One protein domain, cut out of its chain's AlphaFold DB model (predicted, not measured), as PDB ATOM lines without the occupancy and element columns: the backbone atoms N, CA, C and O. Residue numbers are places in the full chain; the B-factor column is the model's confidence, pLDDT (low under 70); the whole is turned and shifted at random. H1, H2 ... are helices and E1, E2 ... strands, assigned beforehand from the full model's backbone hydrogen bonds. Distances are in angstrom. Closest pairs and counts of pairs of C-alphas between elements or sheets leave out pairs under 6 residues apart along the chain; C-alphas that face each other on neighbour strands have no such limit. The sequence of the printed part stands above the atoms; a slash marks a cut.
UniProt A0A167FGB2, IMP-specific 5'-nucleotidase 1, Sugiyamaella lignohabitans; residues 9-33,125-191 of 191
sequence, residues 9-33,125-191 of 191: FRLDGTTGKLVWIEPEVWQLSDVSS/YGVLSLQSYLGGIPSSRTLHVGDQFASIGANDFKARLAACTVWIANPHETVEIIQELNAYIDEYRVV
ATOM      1  N   PHE A   9      59.882  -9.267  46.007       97.56
ATOM      2  CA  PHE A   9      60.694  -8.377  46.820       97.56
ATOM      3  C   PHE A   9      59.792  -7.417  47.584       97.56
ATOM      4  O   PHE A   9      58.761  -6.980  47.063       97.56
ATOM      5  N   ARG A  10      60.218  -7.046  48.788       96.25
ATOM      6  CA  ARG A  10      59.587  -6.025  49.624       96.25
ATOM      7  C   ARG A  10      60.602  -4.940  49.959       96.25
ATOM      8  O   ARG A  10      61.759  -5.245  50.228       96.25
ATOM      9  N   LEU A  11      60.167  -3.683  49.965       96.69
ATOM     10  CA  LEU A  11      60.990  -2.579  50.451       96.69
ATOM     11  C   LEU A  11      61.128  -2.670  51.977       96.69
ATOM     12  O   LEU A  11      60.127  -2.703  52.691       96.69
ATOM     13  N   ASP A  12      62.359  -2.688  52.472       96.19
ATOM     14  CA  ASP A  12      62.649  -2.488  53.887       96.19
ATOM     15  C   ASP A  12      62.654  -0.985  54.195       96.19
ATOM     16  O   ASP A  12      63.505  -0.240  53.705       96.19
ATOM     17  N   GLY A  13      61.701  -0.542  55.019       94.69
ATOM     18  CA  GLY A  13      61.550   0.864  55.401       94.69
ATOM     19  C   GLY A  13      62.705   1.429  56.236       94.69
ATOM     20  O   GLY A  13      62.829   2.644  56.333       94.69
ATOM     21  N   THR A  14      63.560   0.578  56.811       96.00
ATOM     22  CA  THR A  14      64.725   1.008  57.600       96.00
ATOM     23  C   THR A  14      65.953   1.189  56.717       96.00
ATOM     24  O   THR A  14      66.658   2.189  56.820       96.00
ATOM     25  N   THR A  15      66.232   0.214  55.849       96.00
ATOM     26  CA  THR A  15      67.449   0.216  55.022       96.00
ATOM     27  C   THR A  15      67.249   0.838  53.643       96.00
ATOM     28  O   THR A  15      68.233   1.133  52.963       96.00
ATOM     29  N   GLY A  16      65.998   1.009  53.203       95.75
ATOM     30  CA  GLY A  16      65.650   1.463  51.857       95.75
ATOM     31  C   GLY A  16      65.972   0.445  50.758       95.75
ATOM     32  O   GLY A  16      65.942   0.788  49.578       95.75
ATOM     33  N   LYS A  17      66.315  -0.799  51.117       96.69
ATOM     34  CA  LYS A  17      66.692  -1.854  50.169       96.69
ATOM     35  C   LYS A  17      65.520  -2.782  49.871       96.69
ATOM     36  O   LYS A  17      64.620  -2.965  50.688       96.69
ATOM     37  N   LEU A  18      65.564  -3.403  48.694       97.62
ATOM     38  CA  LEU A  18      64.675  -4.509  48.358       97.62
ATOM     39  C   LEU A  18      65.166  -5.786  49.042       97.62
ATOM     40  O   LEU A  18      66.323  -6.175  48.890       97.62
ATOM     41  N   VAL A  19      64.268  -6.433  49.775       97.25
ATOM     42  CA  VAL A  19      64.499  -7.699  50.467       97.25
ATOM     43  C   VAL A  19      63.712  -8.791  49.756       97.25
ATOM     44  O   VAL A  19      62.517  -8.629  49.505       97.25
ATOM     45  N   TRP A  20      64.399  -9.879  49.420       97.00
ATOM     46  CA  TRP A  20      63.809 -11.091  48.853       97.00
ATOM     47  C   TRP A  20      62.797 -11.719  49.818       97.00
ATOM     48  O   TRP A  20      63.039 -11.758  51.025       97.00
ATOM     49  N   ILE A  21      61.674 -12.205  49.288       97.81
ATOM     50  CA  ILE A  21      60.667 -12.949  50.047       97.81
ATOM     51  C   ILE A  21      60.589 -14.371  49.494       97.81
ATOM     52  O   ILE A  21      60.345 -14.557  48.300       97.81
ATOM     53  N   GLU A  22      60.753 -15.353  50.381       97.00
ATOM     54  CA  GLU A  22      60.804 -16.760  49.986       97.00
ATOM     55  C   GLU A  22      59.500 -17.233  49.316       97.00
ATOM     56  O   GLU A  22      58.413 -16.883  49.798       97.00
ATOM     57  N   PRO A  23      59.587 -18.007  48.214       95.31
ATOM     58  CA  PRO A  23      58.451 -18.506  47.436       95.31
ATOM     59  C   PRO A  23      57.307 -19.103  48.254       95.31
ATOM     60  O   PRO A  23      56.143 -18.805  47.991       95.31
ATOM     61  N   GLU A  24      57.621 -19.892  49.279       94.69
ATOM     62  CA  GLU A  24      56.656 -20.633  50.102       94.69
ATOM     63  C   GLU A  24      55.695 -19.709  50.861       94.69
ATOM     64  O   GLU A  24      54.639 -20.142  51.321       94.69
ATOM     65  N   VAL A  25      56.053 -18.430  51.001       95.94
ATOM     66  CA  VAL A  25      55.265 -17.428  51.723       95.94
ATOM     67  C   VAL A  25      54.166 -16.819  50.847       95.94
ATOM     68  O   VAL A  25      53.159 -16.347  51.373       95.94
ATOM     69  N   TRP A  26      54.350 -16.773  49.526       96.44
ATOM     70  CA  TRP A  26      53.512 -15.955  48.640       96.44
ATOM     71  C   TRP A  26      53.030 -16.659  47.374       96.44
ATOM     72  O   TRP A  26      52.051 -16.204  46.777       96.44
ATOM     73  N   GLN A  27      53.704 -17.722  46.934       95.00
ATOM     74  CA  GLN A  27      53.322 -18.421  45.716       95.00
ATOM     75  C   GLN A  27      51.977 -19.127  45.877       95.00
ATOM     76  O   GLN A  27      51.620 -19.650  46.931       95.00
ATOM     77  N   LEU A  28      51.226 -19.147  44.783       95.81
ATOM     78  CA  LEU A  28      49.976 -19.889  44.692       95.81
ATOM     79  C   LEU A  28      50.261 -21.390  44.619       95.81
ATOM     80  O   LEU A  28      51.204 -21.804  43.945       95.81
ATOM     81  N   SER A  29      49.380 -22.199  45.213       93.50
ATOM     82  CA  SER A  29      49.470 -23.667  45.180       93.50
ATOM     83  C   SER A  29      49.649 -24.222  43.769       93.50
ATOM     84  O   SER A  29      50.419 -25.156  43.566       93.50
ATOM     85  N   ASP A  30      48.971 -23.620  42.792       92.38
ATOM     86  CA  ASP A  30      49.039 -24.026  41.390       92.38
ATOM     87  C   ASP A  30      50.453 -23.849  40.826       92.38
ATOM     88  O   ASP A  30      50.973 -24.759  40.188       92.38
ATOM     89  N   VAL A  31      51.100 -22.712  41.107       92.81
ATOM     90  CA  VAL A  31      52.468 -22.409  40.652       92.81
ATOM     91  C   VAL A  31      53.472 -23.315  41.358       92.81
ATOM     92  O   VAL A  31      54.348 -23.890  40.716       92.81
ATOM     93  N   SER A  32      53.311 -23.506  42.668       92.50
ATOM     94  CA  SER A  32      54.172 -24.387  43.463       92.50
ATOM     95  C   SER A  32      54.014 -25.871  43.103       92.50
ATOM     96  O   SER A  32      54.890 -26.671  43.422       92.50
ATOM     97  N   SER A  33      52.925 -26.253  42.428       94.81
ATOM     98  CA  SER A  33      52.702 -27.624  41.950       94.81
ATOM     99  C   SER A  33      53.418 -27.952  40.636       94.81
ATOM    100  O   SER A  33      53.476 -29.121  40.246       94.81
ATOM    101  N   TYR A 125      49.177 -14.801  37.380       95.50
ATOM    102  CA  TYR A 125      49.693 -15.465  38.578       95.50
ATOM    103  C   TYR A 125      50.432 -14.496  39.497       95.50
ATOM    104  O   TYR A 125      50.324 -14.624  40.716       95.50
ATOM    105  N   GLY A 126      51.120 -13.495  38.942       95.69
ATOM    106  CA  GLY A 126      51.751 -12.427  39.719       95.69
ATOM    107  C   GLY A 126      50.729 -11.616  40.522       95.69
ATOM    108  O   GLY A 126      50.888 -11.432  41.728       95.69
ATOM    109  N   VAL A 127      49.641 -11.187  39.876       96.06
ATOM    110  CA  VAL A 127      48.554 -10.422  40.512       96.06
ATOM    111  C   VAL A 127      47.815 -11.257  41.557       96.06
ATOM    112  O   VAL A 127      47.630 -10.792  42.681       96.06
ATOM    113  N   LEU A 128      47.441 -12.497  41.230       96.81
ATOM    114  CA  LEU A 128      46.765 -13.408  42.162       96.81
ATOM    115  C   LEU A 128      47.646 -13.727  43.384       96.81
ATOM    116  O   LEU A 128      47.157 -13.750  44.515       96.81
ATOM    117  N   SER A 129      48.952 -13.915  43.175       97.12
ATOM    118  CA  SER A 129      49.916 -14.108  44.265       97.12
ATOM    119  C   SER A 129      49.954 -12.900  45.200       97.12
ATOM    120  O   SER A 129      49.909 -13.061  46.415       97.12
ATOM    121  N   LEU A 130      49.980 -11.678  44.653       97.44
ATOM    122  CA  LEU A 130      49.969 -10.449  45.453       97.44
ATOM    123  C   LEU A 130      48.654 -10.269  46.220       97.44
ATOM    124  O   LEU A 130      48.687  -9.909  47.393       97.44
ATOM    125  N   GLN A 131      47.513 -10.546  45.584       97.38
ATOM    126  CA  GLN A 131      46.197 -10.535  46.230       97.38
ATOM    127  C   GLN A 131      46.162 -11.467  47.445       97.38
ATOM    128  O   GLN A 131      45.746 -11.049  48.524       97.38
ATOM    129  N   SER A 132      46.652 -12.700  47.289       96.88
ATOM    130  CA  SER A 132      46.754 -13.677  48.379       96.88
ATOM    131  C   SER A 132      47.723 -13.208  49.474       96.88
ATOM    132  O   SER A 132      47.333 -13.065  50.634       96.88
ATOM    133  N   TYR A 133      48.961 -12.880  49.095       97.00
ATOM    134  CA  TYR A 133      50.048 -12.509  50.005       97.00
ATOM    135  C   TYR A 133      49.740 -11.268  50.856       97.00
ATOM    136  O   TYR A 133      50.094 -11.219  52.032       97.00
ATOM    137  N   LEU A 134      49.049 -10.273  50.294       96.12
ATOM    138  CA  LEU A 134      48.695  -9.027  50.987       96.12
ATOM    139  C   LEU A 134      47.442  -9.150  51.875       96.12
ATOM    140  O   LEU A 134      46.830  -8.141  52.222       96.12
ATOM    141  N   GLY A 135      47.064 -10.371  52.262       95.31
ATOM    142  CA  GLY A 135      45.955 -10.635  53.180       95.31
ATOM    143  C   GLY A 135      44.658 -11.068  52.497       95.31
ATOM    144  O   GLY A 135      43.581 -10.819  53.035       95.31
ATOM    145  N   GLY A 136      44.739 -11.700  51.324       95.62
ATOM    146  CA  GLY A 136      43.566 -12.222  50.617       95.62
ATOM    147  C   GLY A 136      42.653 -11.128  50.064       95.62
ATOM    148  O   GLY A 136      41.433 -11.197  50.213       95.62
ATOM    149  N   ILE A 137      43.232 -10.100  49.441       96.69
ATOM    150  CA  ILE A 137      42.481  -8.998  48.833       96.69
ATOM    151  C   ILE A 137      41.671  -9.548  47.647       96.69
ATOM    152  O   ILE A 137      42.265 -10.078  46.706       96.69
ATOM    153  N   PRO A 138      40.331  -9.425  47.637       95.38
ATOM    154  CA  PRO A 138      39.528  -9.924  46.529       95.38
ATOM    155  C   PRO A 138      39.812  -9.125  45.253       95.38
ATOM    156  O   PRO A 138      40.030  -7.915  45.305       95.38
ATOM    157  N   SER A 139      39.711  -9.775  44.092       93.88
ATOM    158  CA  SER A 139      39.964  -9.157  42.782       93.88
ATOM    159  C   SER A 139      39.151  -7.880  42.531       93.88
ATOM    160  O   SER A 139      39.645  -6.947  41.900       93.88
ATOM    161  N   SER A 140      37.933  -7.799  43.080       93.12
ATOM    162  CA  SER A 140      37.058  -6.617  43.012       93.12
ATOM    163  C   SER A 140      37.588  -5.391  43.765       93.12
ATOM    164  O   SER A 140      37.073  -4.294  43.577       93.12
ATOM    165  N   ARG A 141      38.609  -5.560  44.612       92.69
ATOM    166  CA  ARG A 141      39.299  -4.494  45.353       92.69
ATOM    167  C   ARG A 141      40.732  -4.284  44.872       92.69
ATOM    168  O   ARG A 141      41.556  -3.743  45.602       92.69
ATOM    169  N   THR A 142      41.035  -4.718  43.654       94.12
ATOM    170  CA  THR A 142      42.343  -4.503  43.038       94.12
ATOM    171  C   THR A 142      42.203  -3.880  41.664       94.12
ATOM    172  O   THR A 142      41.340  -4.276  40.879       94.12
ATOM    173  N   LEU A 143      43.090  -2.929  41.389       93.56
ATOM    174  CA  LEU A 143      43.237  -2.276  40.102       93.56
ATOM    175  C   LEU A 143      44.640  -2.561  39.569       93.56
ATOM    176  O   LEU A 143      45.634  -2.287  40.239       93.56
ATOM    177  N   HIS A 144      44.713  -3.111  38.367       93.44
ATOM    178  CA  HIS A 144      45.928  -3.214  37.583       93.44
ATOM    179  C   HIS A 144      45.945  -2.083  36.548       93.44
ATOM    180  O   HIS A 144      44.945  -1.836  35.876       93.44
ATOM    181  N   VAL A 145      47.080  -1.404  36.414       92.31
ATOM    182  CA  VAL A 145      47.291  -0.336  35.429       92.31
ATOM    183  C   VAL A 145      48.433  -0.782  34.526       92.31
ATOM    184  O   VAL A 145      49.522  -1.062  35.028       92.31
ATOM    185  N   GLY A 146      48.180  -0.877  33.222       88.25
ATOM    186  CA  GLY A 146      49.156  -1.373  32.250       88.25
ATOM    187  C   GLY A 146      48.782  -1.023  30.813       88.25
ATOM    188  O   GLY A 146      47.657  -0.595  30.534       88.25
ATOM    189  N   ASP A 147      49.720  -1.194  29.889       81.94
ATOM    190  CA  ASP A 147      49.514  -0.945  28.468       81.94
ATOM    191  C   ASP A 147      49.219  -2.247  27.709       81.94
ATOM    192  O   ASP A 147      49.998  -3.185  27.666       81.94
ATOM    193  N   GLN A 148      48.063  -2.312  27.055       70.56
ATOM    194  CA  GLN A 148      47.672  -3.419  26.171       70.56
ATOM    195  C   GLN A 148      47.886  -3.086  24.682       70.56
ATOM    196  O   GLN A 148      47.407  -3.807  23.809       70.56
ATOM    197  N   PHE A 149      48.576  -1.978  24.363       66.12
ATOM    198  CA  PHE A 149      48.860  -1.573  22.971       66.12
ATOM    199  C   PHE A 149      50.069  -2.321  22.384       66.12
ATOM    200  O   PHE A 149      50.229  -2.398  21.158       66.12
ATOM    201  N   ALA A 150      50.917  -2.892  23.240       57.47
ATOM    202  CA  ALA A 150      52.011  -3.761  22.846       57.47
ATOM    203  C   ALA A 150      51.496  -5.202  22.647       57.47
ATOM    204  O   ALA A 150      51.530  -5.993  23.570       57.47
ATOM    205  N   SER A 151      51.026  -5.490  21.425       53.34
ATOM    206  CA  SER A 151      50.747  -6.814  20.820       53.34
ATOM    207  C   SER A 151      49.516  -7.636  21.260       53.34
ATOM    208  O   SER A 151      48.950  -7.509  22.342       53.34
ATOM    209  N   ILE A 152      49.049  -8.490  20.336       52.53
ATOM    210  CA  ILE A 152      47.981  -9.475  20.566       52.53
ATOM    211  C   ILE A 152      48.567 -10.596  21.429       52.53
ATOM    212  O   ILE A 152      49.453 -11.313  20.978       52.53
ATOM    213  N   GLY A 153      48.060 -10.761  22.652       55.03
ATOM    214  CA  GLY A 153      48.593 -11.740  23.610       55.03
ATOM    215  C   GLY A 153      49.634 -11.181  24.587       55.03
ATOM    216  O   GLY A 153      50.280 -11.971  25.270       55.03
ATOM    217  N   ALA A 154      49.758  -9.850  24.679       63.50
ATOM    218  CA  ALA A 154      50.608  -9.132  25.630       63.50
ATOM    219  C   ALA A 154      50.528  -9.669  27.066       63.50
ATOM    220  O   ALA A 154      49.464 -10.087  27.538       63.50
ATOM    221  N   ASN A 155      51.622  -9.547  27.812       67.81
ATOM    222  CA  ASN A 155      51.672  -9.950  29.217       67.81
ATOM    223  C   ASN A 155      50.656  -9.178  30.096       67.81
ATOM    224  O   ASN A 155      50.047  -9.776  30.985       67.81
ATOM    225  N   ASP A 156      50.362  -7.902  29.809       71.56
ATOM    226  CA  ASP A 156      49.342  -7.111  30.530       71.56
ATOM    227  C   ASP A 156      47.897  -7.536  30.239       71.56
ATOM    228  O   ASP A 156      47.007  -7.344  31.073       71.56
ATOM    229  N   PHE A 157      47.638  -8.207  29.112       79.38
ATOM    230  CA  PHE A 157      46.314  -8.774  28.844       79.38
ATOM    231  C   PHE A 157      45.953  -9.858  29.869       79.38
ATOM    232  O   PHE A 157      44.808  -9.945  30.317       79.38
ATOM    233  N   LYS A 158      46.928 -10.674  30.291       86.44
ATOM    234  CA  LYS A 158      46.705 -11.758  31.261       86.44
ATOM    235  C   LYS A 158      46.315 -11.232  32.640       86.44
ATOM    236  O   LYS A 158      45.499 -11.863  33.313       86.44
ATOM    237  N   ALA A 159      46.803 -10.057  33.036       88.44
ATOM    238  CA  ALA A 159      46.452  -9.435  34.313       88.44
ATOM    239  C   ALA A 159      44.943  -9.141  34.448       88.44
ATOM    240  O   ALA A 159      44.392  -9.249  35.546       88.44
ATOM    241  N   ARG A 160      44.239  -8.885  33.333       88.56
ATOM    242  CA  ARG A 160      42.775  -8.683  33.297       88.56
ATOM    243  C   ARG A 160      41.979  -9.890  33.792       88.56
ATOM    244  O   ARG A 160      40.843  -9.751  34.235       88.56
ATOM    245  N   LEU A 161      42.562 -11.085  33.727       90.19
ATOM    246  CA  LEU A 161      41.933 -12.303  34.238       90.19
ATOM    247  C   LEU A 161      41.993 -12.404  35.775       90.19
ATOM    248  O   LEU A 161      41.412 -13.332  36.333       90.19
ATOM    249  N   ALA A 162      42.707 -11.494  36.450       93.19
ATOM    250  CA  ALA A 162      42.914 -11.503  37.900       93.19
ATOM    251  C   ALA A 162      42.435 -10.234  38.622       93.19
ATOM    252  O   ALA A 162      42.150 -10.299  39.818       93.19
ATOM    253  N   ALA A 163      42.359  -9.086  37.947       93.31
ATOM    254  CA  ALA A 163      41.982  -7.808  38.548       93.31
ATOM    255  C   ALA A 163      41.203  -6.926  37.561       93.31
ATOM    256  O   ALA A 163      41.219  -7.166  36.352       93.31
ATOM    257  N   CYS A 164      40.550  -5.881  38.078       92.31
ATOM    258  CA  CYS A 164      40.104  -4.780  37.227       92.31
ATOM    259  C   CYS A 164      41.335  -4.169  36.544       92.31
ATOM    260  O   CYS A 164      42.344  -3.951  37.213       92.31
ATOM    261  N   THR A 165      41.268  -3.900  35.241       90.75
ATOM    262  CA  THR A 165      42.409  -3.369  34.486       90.75
ATOM    263  C   THR A 165      42.043  -2.066  33.800       90.75
ATOM    264  O   THR A 165      41.080  -2.027  33.034       90.75
ATOM    265  N   VAL A 166      42.854  -1.036  34.025       91.50
ATOM    266  CA  VAL A 166      42.835   0.205  33.249       91.50
ATOM    267  C   VAL A 166      43.948   0.157  32.218       91.50
ATOM    268  O   VAL A 166      45.091  -0.184  32.530       91.50
ATOM    269  N   TRP A 167      43.582   0.489  30.985       89.88
ATOM    270  CA  TRP A 167      44.495   0.536  29.859       89.88
ATOM    271  C   TRP A 167      45.021   1.957  29.682       89.88
ATOM    272  O   TRP A 167      44.238   2.879  29.477       89.88
ATOM    273  N   ILE A 168      46.341   2.103  29.747       89.75
ATOM    274  CA  ILE A 168      47.058   3.353  29.489       89.75
ATOM    275  C   ILE A 168      47.910   3.254  28.215       89.75
ATOM    276  O   ILE A 168      48.405   2.182  27.861       89.75
ATOM    277  N   ALA A 169      48.098   4.374  27.525       88.81
ATOM    278  CA  ALA A 169      48.951   4.506  26.344       88.81
ATOM    279  C   ALA A 169      50.267   5.237  26.634       88.81
ATOM    280  O   ALA A 169      51.208   5.162  25.843       88.81
ATOM    281  N   ASN A 170      50.325   6.007  27.722       88.56
ATOM    282  CA  ASN A 170      51.462   6.866  28.032       88.56
ATOM    283  C   ASN A 170      51.538   7.215  29.538       88.56
ATOM    284  O   ASN A 170      50.578   7.011  30.286       88.56
ATOM    285  N   PRO A 171      52.673   7.773  30.003       92.94
ATOM    286  CA  PRO A 171      52.841   8.143  31.407       92.94
ATOM    287  C   PRO A 171      51.876   9.225  31.910       92.94
ATOM    288  O   PRO A 171      51.592   9.261  33.103       92.94
ATOM    289  N   HIS A 172      51.374  10.108  31.039       95.44
ATOM    290  CA  HIS A 172      50.443  11.162  31.447       95.44
ATOM    291  C   HIS A 172      49.099  10.569  31.878       95.44
ATOM    292  O   HIS A 172      48.653  10.849  32.988       95.44
ATOM    293  N   GLU A 173      48.547   9.643  31.091       94.69
ATOM    294  CA  GLU A 173      47.334   8.892  31.451       94.69
ATOM    295  C   GLU A 173      47.512   8.099  32.754       94.69
ATOM    296  O   GLU A 173      46.589   7.984  33.553       94.69
ATOM    297  N   THR A 174      48.722   7.590  33.023       94.25
ATOM    298  CA  THR A 174      49.012   6.929  34.309       94.25
ATOM    299  C   THR A 174      48.807   7.889  35.479       94.25
ATOM    300  O   THR A 174      48.202   7.520  36.483       94.25
ATOM    301  N   VAL A 175      49.308   9.124  35.365       96.25
ATOM    302  CA  VAL A 175      49.163  10.143  36.413       96.25
ATOM    303  C   VAL A 175      47.694  10.500  36.618       96.25
ATOM    304  O   VAL A 175      47.251  10.542  37.765       96.25
ATOM    305  N   GLU A 176      46.944  10.707  35.536       96.06
ATOM    306  CA  GLU A 176      45.516  11.047  35.592       96.06
ATOM    307  C   GLU A 176      44.702   9.961  36.308       96.06
ATOM    308  O   GLU A 176      43.981  10.259  37.259       96.06
ATOM    309  N   ILE A 177      44.895   8.689  35.944       95.06
ATOM    310  CA  ILE A 177      44.186   7.558  36.562       95.06
ATOM    311  C   ILE A 177      44.505   7.426  38.053       95.06
ATOM    312  O   ILE A 177      43.623   7.134  38.860       95.06
ATOM    313  N   ILE A 178      45.760   7.648  38.452       94.19
ATOM    314  CA  ILE A 178      46.140   7.602  39.869       94.19
ATOM    315  C   ILE A 178      45.541   8.785  40.642       94.19
ATOM    316  O   ILE A 178      45.131   8.614  41.791       94.19
ATOM    317  N   GLN A 179      45.461   9.971  40.037       95.56
ATOM    318  CA  GLN A 179      44.795  11.127  40.643       95.56
ATOM    319  C   GLN A 179      43.295  10.877  40.835       95.56
ATOM    320  O   GLN A 179      42.785  11.125  41.928       95.56
ATOM    321  N   GLU A 180      42.615  10.330  39.827       94.38
ATOM    322  CA  GLU A 180      41.196   9.966  39.902       94.38
ATOM    323  C   GLU A 180      40.941   8.900  40.978       94.38
ATOM    324  O   GLU A 180      40.045   9.054  41.809       94.38
ATOM    325  N   LEU A 181      41.780   7.859  41.034       92.44
ATOM    326  CA  LEU A 181      41.689   6.823  42.062       92.44
ATOM    327  C   LEU A 181      41.852   7.397  43.476       92.44
ATOM    328  O   LEU A 181      41.112   7.011  44.380       92.44
ATOM    329  N   ASN A 182      42.806   8.309  43.680       93.00
ATOM    330  CA  ASN A 182      43.009   8.946  44.981       93.00
ATOM    331  C   ASN A 182      41.797   9.792  45.388       93.00
ATOM    332  O   ASN A 182      41.341   9.670  46.521       93.00
ATOM    333  N   ALA A 183      41.242  10.581  44.462       93.94
ATOM    334  CA  ALA A 183      40.032  11.361  44.716       93.94
ATOM    335  C   ALA A 183      38.854  10.457  45.119       93.94
ATOM    336  O   ALA A 183      38.212  10.702  46.138       93.94
ATOM    337  N   TYR A 184      38.640   9.355  44.392       89.94
ATOM    338  CA  TYR A 184      37.612   8.363  44.720       89.94
ATOM    339  C   TYR A 184      37.814   7.732  46.110       89.94
ATOM    340  O   TYR A 184      36.863   7.583  46.876       89.94
ATOM    341  N   ILE A 185      39.053   7.363  46.461       89.75
ATOM    342  CA  ILE A 185      39.375   6.792  47.780       89.75
ATOM    343  C   ILE A 185      39.106   7.806  48.898       89.75
ATOM    344  O   ILE A 185      38.589   7.422  49.950       89.75
ATOM    345  N   ASP A 186      39.455   9.074  48.695       92.00
ATOM    346  CA  ASP A 186      39.260  10.120  49.698       92.00
ATOM    347  C   ASP A 186      37.777  10.453  49.899       92.00
ATOM    348  O   ASP A 186      37.343  10.572  51.043       92.00
ATOM    349  N   GLU A 187      36.973  10.497  48.833       90.00
ATOM    350  CA  GLU A 187      35.513  10.632  48.938       90.00
ATOM    351  C   GLU A 187      34.892   9.479  49.737       90.00
ATOM    352  O   GLU A 187      34.082   9.701  50.637       90.00
ATOM    353  N   TYR A 188      35.319   8.241  49.467       80.00
ATOM    354  CA  TYR A 188      34.780   7.052  50.131       80.00
ATOM    355  C   TYR A 188      35.200   6.928  51.605       80.00
ATOM    356  O   TYR A 188      34.566   6.207  52.365       80.00
ATOM    357  N   ARG A 189      36.267   7.612  52.037       75.31
ATOM    358  CA  ARG A 189      36.704   7.646  53.446       75.31
ATOM    359  C   ARG A 189      35.852   8.549  54.334       75.31
ATOM    360  O   ARG A 189      35.934   8.433  55.554       75.31
ATOM    361  N   VAL A 190      35.104   9.474  53.736       62.59
ATOM    362  CA  VAL A 190      34.268  10.452  54.450       62.59
ATOM    363  C   VAL A 190      32.843   9.916  54.685       62.59
ATOM    364  O   VAL A 190      32.084  10.519  55.444       62.59
ATOM    365  N   VAL A 191      32.499   8.772  54.085       51.69
ATOM    366  CA  VAL A 191      31.212   8.061  54.217       51.69
ATOM    367  C   VAL A 191      31.353   6.869  55.161       51.69
ATOM    368  O   VAL A 191      30.423   6.665  55.974       51.69
TER     369      VAL A 191
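This is residues 9 to 33 and 125 to 191 of the 191 residues of the protein "IMP-specific 5'-nucleotidase 1" of Sugiyamaella lignohabitans (UniProt A0A167FGB2). This is a loose stack: a two-stranded parallel sheet, E3 and E4, sits between short H3 on one side and the first part of long H4 on the other, H2 lies beyond H3, and a small hairpin, E1 and E2, with short H1 makes the far end. Residues 182 to 191, the last part of H4 and the tail, stick out free. The printed part has 92 residues, with four named helices and four named strands in the order E1 E2 H1 H2 E3 H3 E4 H4; the class is mixed, helices and strands. The whole is loose, with a radius of gyration of the C-alphas of 15.7 A, and spans 39 by 36 by 28 A.

Find C-alpha 9 at (60.694, -8.377, 46.820), where E1 begins and runs to residue 11. E2 follows in residues 18 to 21 and H1 in residues 29 to 32. H2, residues 125 to 133, begins after the cut at (49.693, -15.465, 38.578) and is 11.8 A long. Then come E3, residues 143 to 146, 9.9 A, H3, residues 155 to 159, and E4, residues 164 to 167, 10.1 A. H4, residues 171 to 189, runs 27.3 A and ends at (36.704, 7.646, 53.446).

Look first at E1 and E2, an antiparallel hairpin at 137 degrees; N 10 and O 19 are 2.9 A apart and N 19 and O 10 2.8 A, both within hydrogen-bond range. This hairpin is apart from H2, E3, H3, E4 and H4. H1 and H2 are close but not clearly touching, the closest C-alphas, of Val 31 and Tyr 125, being 7.8 A apart. H2 and H3 are also close but not clearly touching; the closest C-alphas, of Val 127 and Ala 159, are 6.6 A apart. E3 and E4 are parallel at 27 degrees, with N 144 and O 164 2.8 A apart and N 166 and O 144 2.9 A, within hydrogen-bond range. E3, H3 and E4 form a strand-helix-strand unit, two parallel neighbour strands with a helix between them in the chain, and its crossover is right-handed. The closest C-alphas of E3 and H3, Gly 146 and Asp 156, are 6.0 A apart. E4 and H4 are near each other, with 6 pairs of C-alphas within 10 A, and the closest C-alphas of E3 and H4, Val 145 and Thr 174, are 7.5 A apart. In H2 and H4 every O i to N i+4 pair is within hydrogen-bond range; in H3 0 of 1 is, beside 2 of 2 O i to N i+3 pairs, and H1 is too short for an i+4 pair.

The C-alphas of Ser 33 and Val 190, the two farthest apart, are 44.1 A apart. Residues 34 to 124 are not printed, and across this cut C-alphas 33 and 125 are 13.0 A apart. Of the links that are printed whole, H3 to E4 and E4 to H4 are tight, the others are short, and none is long. The mean pLDDT of the printed part is 89.5; look for values under 70 at residues 149 to 155 and 190 to 191.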